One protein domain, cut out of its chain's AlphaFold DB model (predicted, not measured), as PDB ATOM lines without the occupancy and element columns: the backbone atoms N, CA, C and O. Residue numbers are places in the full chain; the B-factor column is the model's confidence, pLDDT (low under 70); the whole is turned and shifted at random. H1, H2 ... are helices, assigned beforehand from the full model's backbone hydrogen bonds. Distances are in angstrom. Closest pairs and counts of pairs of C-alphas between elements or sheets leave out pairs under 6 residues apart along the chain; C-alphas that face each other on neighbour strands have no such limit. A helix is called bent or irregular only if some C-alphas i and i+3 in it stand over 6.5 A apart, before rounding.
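What this domain is: This is residues 51 to 107 of the 147 residues of an uncharacterized protein of Vitis vinifera (UniProt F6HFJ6). Two long helical limbs, H1 and the arm H2b, make an open V with little between them; a corner of loop and the short arm H2a joins them at the narrow end. The outer parts of both limbs, residues 51 to 58 of H1 and residues 92 to 107, of which 92 to 106 belong to H2, stand free. The printed part has 57 residues with two named helices, H1 then H2, and no named strand; its class is all helix. It is loose, with a radius of gyration of the C-alphas of 14.1 A, and spans 39 by 28 by 16 A.

How they stand to each other: The longest helix, H2, residues 79 to 106, was assigned as one helix by its hydrogen bonds but is bent: C-alphas 87 and 90 are 9.0 A apart. Its arms, H2a, residues 79 to 87, and H2b, residues 90 to 106, stand about perpendicular, at 74 degrees. H1, residues 51 to 67, is close to H2a but not clearly touching; their closest C-alphas, those of Met 66 and Asn 86, are 7.5 A apart. H1 and H2a run opposite ways at a steep tilt of 51 degrees. H1 and H2b are near each other, with 5 pairs of C-alphas within 10 A. In H1 and H2b every O i to N i+4 pair is within hydrogen-bond range; in H2a 4 of 5 are.

Where its parts are: H2b measures 23.8 A from C-alpha 90 to C-alpha 106 at (10.307, -10.018, 18.787), and H2a 13.2 A from C-alpha 79 at (5.100, -43.894, 1.860). H1 measures 24.1 A, beginning at C-alpha 51 at (12.153, -9.323, -5.894).

The domain as a whole: The C-alphas farthest apart, those of Lys 70 and Thr 107, are 40.2 A apart. The link from H1 to H2 is long, 11 residues, and the printed part has no cut. Mean pLDDT of the printed part is 71.8; it is under 70 at residue 51 and residues 66 to 75, 83 to 90 and 103 to 107.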
ATOM      1  N   ASP A  51      11.787  -8.166  -6.714       65.38
ATOM      2  CA  ASP A  51      12.153  -9.323  -5.894       65.38
ATOM      3  C   ASP A  51      10.925 -10.000  -5.254       65.38
ATOM      4  O   ASP A  51      10.766 -11.216  -5.356       65.38
ATOM      5  N   GLU A  52       9.968  -9.226  -4.726       70.56
ATOM      6  CA  GLU A  52       8.691  -9.754  -4.224       70.56
ATOM      7  C   GLU A  52       7.915 -10.495  -5.321       70.56
ATOM      8  O   GLU A  52       7.405 -11.596  -5.104       70.56
ATOM      9  N   SER A  53       7.837  -9.913  -6.523       73.81
ATOM     10  CA  SER A  53       7.146 -10.552  -7.649       73.81
ATOM     11  C   SER A  53       7.899 -11.773  -8.185       73.81
ATOM     12  O   SER A  53       7.252 -12.749  -8.572       73.81
ATOM     13  N   MET A  54       9.237 -11.796  -8.125       81.75
ATOM     14  CA  MET A  54      10.030 -12.996  -8.409       81.75
ATOM     15  C   MET A  54       9.788 -14.117  -7.394       81.75
ATOM     16  O   MET A  54       9.665 -15.273  -7.796       81.75
ATOM     17  N   ILE A  55       9.726 -13.812  -6.095       78.25
ATOM     18  CA  ILE A  55       9.472 -14.813  -5.047       78.25
ATOM     19  C   ILE A  55       8.064 -15.388  -5.199       78.25
ATOM     20  O   ILE A  55       7.887 -16.606  -5.146       78.25
ATOM     21  N   VAL A  56       7.067 -14.537  -5.461       84.25
ATOM     22  CA  VAL A  56       5.694 -14.982  -5.738       84.25
ATOM     23  C   VAL A  56       5.655 -15.861  -6.985       84.25
ATOM     24  O   VAL A  56       5.018 -16.910  -6.956       84.25
ATOM     25  N   LEU A  57       6.366 -15.495  -8.054       87.00
ATOM     26  CA  LEU A  57       6.426 -16.305  -9.268       87.00
ATOM     27  C   LEU A  57       7.058 -17.678  -9.000       87.00
ATOM     28  O   LEU A  57       6.472 -18.688  -9.372       87.00
ATOM     29  N   ARG A  58       8.197 -17.731  -8.299       84.81
ATOM     30  CA  ARG A  58       8.845 -18.994  -7.898       84.81
ATOM     31  C   ARG A  58       7.924 -19.848  -7.031       84.81
ATOM     32  O   ARG A  58       7.819 -21.044  -7.269       84.81
ATOM     33  N   LYS A  59       7.212 -19.232  -6.081       82.00
ATOM     34  CA  LYS A  59       6.221 -19.913  -5.240       82.00
ATOM     35  C   LYS A  59       5.084 -20.501  -6.074       82.00
ATOM     36  O   LYS A  59       4.732 -21.652  -5.867       82.00
ATOM     37  N   ARG A  60       4.530 -19.736  -7.018       83.44
ATOM     38  CA  ARG A  60       3.435 -20.190  -7.890       83.44
ATOM     39  C   ARG A  60       3.875 -21.285  -8.856       83.44
ATOM     40  O   ARG A  60       3.123 -22.227  -9.061       83.44
ATOM     41  N   ILE A  61       5.079 -21.182  -9.420       83.12
ATOM     42  CA  ILE A  61       5.665 -22.238 -10.254       83.12
ATOM     43  C   ILE A  61       5.805 -23.514  -9.428       83.12
ATOM     44  O   ILE A  61       5.301 -24.548  -9.838       83.12
ATOM     45  N   HIS A  62       6.384 -23.423  -8.229       78.44
ATOM     46  CA  HIS A  62       6.570 -24.586  -7.369       78.44
ATOM     47  C   HIS A  62       5.239 -25.186  -6.885       78.44
ATOM     48  O   HIS A  62       5.093 -26.400  -6.833       78.44
ATOM     49  N   GLU A  63       4.241 -24.350  -6.581       78.56
ATOM     50  CA  GLU A  63       2.874 -24.769  -6.246       78.56
ATOM     51  C   GLU A  63       2.225 -25.534  -7.408       78.56
ATOM     52  O   GLU A  63       1.663 -26.606  -7.203       78.56
ATOM     53  N   ILE A  64       2.350 -25.028  -8.638       78.19
ATOM     54  CA  ILE A  64       1.825 -25.696  -9.833       78.19
ATOM     55  C   ILE A  64       2.597 -26.990 -10.124       78.19
ATOM     56  O   ILE A  64       1.969 -28.006 -10.391       78.19
ATOM     57  N   GLU A  65       3.926 -27.002 -10.003       72.69
ATOM     58  CA  GLU A  65       4.761 -28.199 -10.189       72.69
ATOM     59  C   GLU A  65       4.468 -29.294  -9.151       72.69
ATOM     60  O   GLU A  65       4.526 -30.485  -9.469       72.69
ATOM     61  N   MET A  66       4.131 -28.900  -7.918       65.25
ATOM     62  CA  MET A  66       3.665 -29.802  -6.860       65.25
ATOM     63  C   MET A  66       2.300 -30.415  -7.206       65.25
ATOM     64  O   MET A  66       2.124 -31.621  -7.070       65.25
ATOM     65  N   ILE A  67       1.344 -29.610  -7.688       65.50
ATOM     66  CA  ILE A  67      -0.011 -30.071  -8.056       65.50
ATOM     67  C   ILE A  67       0.007 -30.920  -9.337       65.50
ATOM     68  O   ILE A  67      -0.758 -31.874  -9.461       65.50
ATOM     69  N   GLU A  68       0.894 -30.605 -10.284       63.41
ATOM     70  CA  GLU A  68       1.106 -31.375 -11.518       63.41
ATOM     71  C   GLU A  68       1.830 -32.710 -11.245       63.41
ATOM     72  O   GLU A  68       1.962 -33.535 -12.147       63.41
ATOM     73  N   GLY A  69       2.293 -32.954 -10.010       62.56
ATOM     74  CA  GLY A  69       2.969 -34.195  -9.617       62.56
ATOM     75  C   GLY A  69       4.314 -34.408 -10.317       62.56
ATOM     76  O   GLY A  69       4.832 -35.521 -10.330       62.56
ATOM     77  N   LYS A  70       4.874 -33.351 -10.920       59.75
ATOM     78  CA  LYS A  70       6.133 -33.386 -11.678       59.75
ATOM     79  C   LYS A  70       7.363 -33.322 -10.776       59.75
ATOM     80  O   LYS A  70       8.448 -33.720 -11.190       59.75
ATOM     81  N   ASN A  71       7.187 -32.839  -9.547       56.94
ATOM     82  CA  ASN A  71       8.157 -33.011  -8.475       56.94
ATOM     83  C   ASN A  71       8.026 -34.435  -7.936       56.94
ATOM     84  O   ASN A  71       7.284 -34.696  -6.989       56.94
ATOM     85  N   GLU A  72       8.733 -35.368  -8.569       59.84
ATOM     86  CA  GLU A  72       8.938 -36.698  -8.010       59.84
ATOM     87  C   GLU A  72       9.613 -36.526  -6.644       59.84
ATOM     88  O   GLU A  72      10.775 -36.121  -6.550       59.84
ATOM     89  N   ALA A  73       8.862 -36.781  -5.567       60.34
ATOM     90  CA  ALA A  73       9.443 -36.877  -4.238       60.34
ATOM     91  C   ALA A  73      10.627 -37.857  -4.317       60.34
ATOM     92  O   ALA A  73      10.468 -38.909  -4.952       60.34
ATOM     93  N   PRO A  74      11.790 -37.541  -3.712       61.75
ATOM     94  CA  PRO A  74      12.964 -38.397  -3.780       61.75
ATOM     95  C   PRO A  74      12.566 -39.849  -3.524       61.75
ATOM     96  O   PRO A  74      11.848 -40.139  -2.565       61.75
ATOM     97  N   THR A  75      12.981 -40.758  -4.407       61.78
ATOM     98  CA  THR A  75      12.480 -42.142  -4.433       61.78
ATOM     99  C   THR A  75      12.627 -42.846  -3.079       61.78
ATOM    100  O   THR A  75      11.788 -43.676  -2.730       61.78
ATOM    101  N   ASP A  76      13.627 -42.418  -2.303       74.38
ATOM    102  CA  ASP A  76      14.011 -42.882  -0.966       74.38
ATOM    103  C   ASP A  76      13.054 -42.488   0.177       74.38
ATOM    104  O   ASP A  76      13.252 -42.902   1.316       74.38
ATOM    105  N   TRP A  77      12.018 -41.688  -0.085       73.25
ATOM    106  CA  TRP A  77      11.051 -41.298   0.947       73.25
ATOM    107  C   TRP A  77      10.062 -42.424   1.258       73.25
ATOM    108  O   TRP A  77       9.528 -43.082   0.355       73.25
ATOM    109  N   MET A  78       9.758 -42.609   2.542       72.50
ATOM    110  CA  MET A  78       8.763 -43.578   2.998       72.50
ATOM    111  C   MET A  78       7.353 -43.170   2.547       72.50
ATOM    112  O   MET A  78       7.020 -41.991   2.431       72.50
ATOM    113  N   ASP A  79       6.463 -44.148   2.357       77.50
ATOM    114  CA  ASP A  79       5.100 -43.894   1.860       77.50
ATOM    115  C   ASP A  79       4.290 -42.936   2.745       77.50
ATOM    116  O   ASP A  79       3.392 -42.246   2.265       77.50
ATOM    117  N   TRP A  80       4.584 -42.877   4.047       77.06
ATOM    118  CA  TRP A  80       3.944 -41.918   4.950       77.06
ATOM    119  C   TRP A  80       4.468 -40.487   4.752       77.06
ATOM    120  O   TRP A  80       3.677 -39.551   4.841       77.06
ATOM    121  N   GLU A  81       5.748 -40.320   4.413       72.19
ATOM    122  CA  GLU A  81       6.370 -39.024   4.105       72.19
ATOM    123  C   GLU A  81       5.824 -38.484   2.784       72.19
ATOM    124  O   GLU A  81       5.420 -37.325   2.703       72.19
ATOM    125  N   LYS A  82       5.689 -39.357   1.779       72.56
ATOM    126  CA  LYS A  82       5.062 -39.032   0.486       72.56
ATOM    127  C   LYS A  82       3.604 -38.584   0.649       72.56
ATOM    128  O   LYS A  82       3.177 -37.621   0.017       72.56
ATOM    129  N   ARG A  83       2.838 -39.232   1.539       69.50
ATOM    130  CA  ARG A  83       1.453 -38.826   1.868       69.50
ATOM    131  C   ARG A  83       1.385 -37.456   2.549       69.50
ATOM    132  O   ARG A  83       0.477 -36.678   2.263       69.50
ATOM    133  N   TYR A  84       2.335 -37.155   3.428       66.94
ATOM    134  CA  TYR A  84       2.371 -35.888   4.157       66.94
ATOM    135  C   TYR A  84       2.818 -34.715   3.264       66.94
ATOM    136  O   TYR A  84       2.254 -33.623   3.338       66.94
ATOM    137  N   TYR A  85       3.762 -34.966   2.350       67.56
ATOM    138  CA  TYR A  85       4.282 -33.981   1.398       67.56
ATOM    139  C   TYR A  85       3.202 -33.388   0.484       67.56
ATOM    140  O   TYR A  85       3.129 -32.171   0.324       67.56
ATOM    141  N   ASN A  86       2.318 -34.241  -0.044       63.78
ATOM    142  CA  ASN A  86       1.269 -33.848  -0.989       63.78
ATOM    143  C   ASN A  86       0.197 -32.932  -0.399       63.78
ATOM    144  O   ASN A  86      -0.498 -32.259  -1.155       63.78
ATOM    145  N   THR A  87       0.011 -32.943   0.923       65.81
ATOM    146  CA  THR A  87      -1.202 -32.350   1.485       65.81
ATOM    147  C   THR A  87      -1.006 -30.892   1.870       65.81
ATOM    148  O   THR A  87      -1.898 -30.127   1.546       65.81
ATOM    149  N   ASN A  88       0.115 -30.491   2.503       64.44
ATOM    150  CA  ASN A  88       0.379 -29.082   2.885       64.44
ATOM    151  C   ASN A  88       1.812 -28.764   3.386       64.44
ATOM    152  O   ASN A  88       2.052 -27.692   3.940       64.44
ATOM    153  N   TYR A  89       2.800 -29.639   3.167       68.44
ATOM    154  CA  TYR A  89       4.132 -29.539   3.793       68.44
ATOM    155  C   TYR A  89       4.831 -28.179   3.611       68.44
ATOM    156  O   TYR A  89       5.388 -27.622   4.558       68.44
ATOM    157  N   TYR A  90       4.777 -27.610   2.405       68.75
ATOM    158  CA  TYR A  90       5.426 -26.330   2.116       68.75
ATOM    159  C   TYR A  90       4.753 -25.146   2.826       68.75
ATOM    160  O   TYR A  90       5.442 -24.237   3.286       68.75
ATOM    161  N   SER A  91       3.419 -25.155   2.933       73.50
ATOM    162  CA  SER A  91       2.675 -24.081   3.599       73.50
ATOM    163  C   SER A  91       2.940 -24.097   5.100       73.50
ATOM    164  O   SER A  91       3.331 -23.075   5.660       73.50
ATOM    165  N   ASP A  92       2.822 -25.274   5.716       74.56
ATOM    166  CA  ASP A  92       2.966 -25.441   7.161       74.56
ATOM    167  C   ASP A  92       4.386 -25.109   7.630       74.56
ATOM    168  O   ASP A  92       4.573 -24.453   8.653       74.56
ATOM    169  N   ILE A  93       5.408 -25.505   6.866       77.88
ATOM    170  CA  ILE A  93       6.807 -25.215   7.210       77.88
ATOM    171  C   ILE A  93       7.149 -23.754   6.976       77.88
ATOM    172  O   ILE A  93       7.849 -23.161   7.795       77.88
ATOM    173  N   CYS A  94       6.669 -23.161   5.883       77.19
ATOM    174  CA  CYS A  94       6.899 -21.746   5.618       77.19
ATOM    175  C   CYS A  94       6.244 -20.877   6.702       77.19
ATOM    176  O   CYS A  94       6.875 -19.946   7.202       77.19
ATOM    177  N   GLU A  95       5.030 -21.222   7.131       77.94
ATOM    178  CA  GLU A  95       4.333 -20.548   8.226       77.94
ATOM    179  C   GLU A  95       5.022 -20.779   9.574       77.94
ATOM    180  O   GLU A  95       5.316 -19.817  10.284       77.94
ATOM    181  N   ALA A  96       5.378 -22.024   9.901       78.75
ATOM    182  CA  ALA A  96       6.109 -22.339  11.124       78.75
ATOM    183  C   ALA A  96       7.455 -21.604  11.185       78.75
ATOM    184  O   ALA A  96       7.812 -21.056  12.227       78.75
ATOM    185  N   MET A  97       8.184 -21.526  10.068       78.50
ATOM    186  CA  MET A  97       9.423 -20.759   9.969       78.50
ATOM    187  C   MET A  97       9.195 -19.255  10.102       78.50
ATOM    188  O   MET A  97       9.969 -18.598  10.792       78.50
ATOM    189  N   ALA A  98       8.147 -18.702   9.488       76.44
ATOM    190  CA  ALA A  98       7.808 -17.287   9.620       76.44
ATOM    191  C   ALA A  98       7.451 -16.935  11.071       76.44
ATOM    192  O   ALA A  98       7.914 -15.923  11.602       76.44
ATOM    193  N   VAL A  99       6.704 -17.808  11.752       74.62
ATOM    194  CA  VAL A  99       6.413 -17.689  13.183       74.62
ATOM    195  C   VAL A  99       7.707 -17.778  13.982       74.62
ATOM    196  O   VAL A  99       7.967 -16.900  14.799       74.62
ATOM    197  N   PHE A 100       8.563 -18.762  13.714       75.88
ATOM    198  CA  PHE A 100       9.839 -18.929  14.407       75.88
ATOM    199  C   PHE A 100      10.746 -17.703  14.254       75.88
ATOM    200  O   PHE A 100      11.284 -17.184  15.232       75.88
ATOM    201  N   GLN A 101      10.846 -17.181  13.034       74.69
ATOM    202  CA  GLN A 101      11.592 -15.976  12.715       74.69
ATOM    203  C   GLN A 101      10.999 -14.751  13.417       74.69
ATOM    204  O   GLN A 101      11.740 -13.975  14.017       74.69
ATOM    205  N   SER A 102       9.673 -14.595  13.414       70.75
ATOM    206  CA  SER A 102       8.997 -13.499  14.114       70.75
ATOM    207  C   SER A 102       9.194 -13.572  15.629       70.75
ATOM    208  O   SER A 102       9.418 -12.547  16.267       70.75
ATOM    209  N   GLN A 103       9.184 -14.770  16.215       67.06
ATOM    210  CA  GLN A 103       9.384 -14.963  17.646       67.06
ATOM    211  C   GLN A 103      10.835 -14.686  18.041       67.06
ATOM    212  O   GLN A 103      11.068 -14.005  19.037       67.06
ATOM    213  N   LEU A 104      11.815 -15.125  17.246       64.56
ATOM    214  CA  LEU A 104      13.229 -14.799  17.463       64.56
ATOM    215  C   LEU A 104      13.533 -13.307  17.289       64.56
ATOM    216  O   LEU A 104      14.436 -12.792  17.944       64.56
ATOM    217  N   MET A 105      12.787 -12.616  16.427       69.75
ATOM    218  CA  MET A 105      12.938 -11.177  16.202       69.75
ATOM    219  C   MET A 105      12.243 -10.327  17.277       69.75
ATOM    220  O   MET A 105      12.725  -9.242  17.588       69.75
ATOM    221  N   ASN A 106      11.131 -10.799  17.852       65.44
ATOM    222  CA  ASN A 106      10.307 -10.018  18.787       65.44
ATOM    223  C   ASN A 106      10.498 -10.388  20.268       65.44
ATOM    224  O   ASN A 106      10.208  -9.575  21.145       65.44
ATOM    225  N   THR A 107      10.982 -11.592  20.581       61.47
ATOM    226  CA  THR A 107      11.272 -12.018  21.960       61.47
ATOM    227  C   THR A 107      12.768 -11.940  22.240       61.47
ATOM    228  O   THR A 107      13.581 -11.974  21.318       61.47
TER     229      THR A 107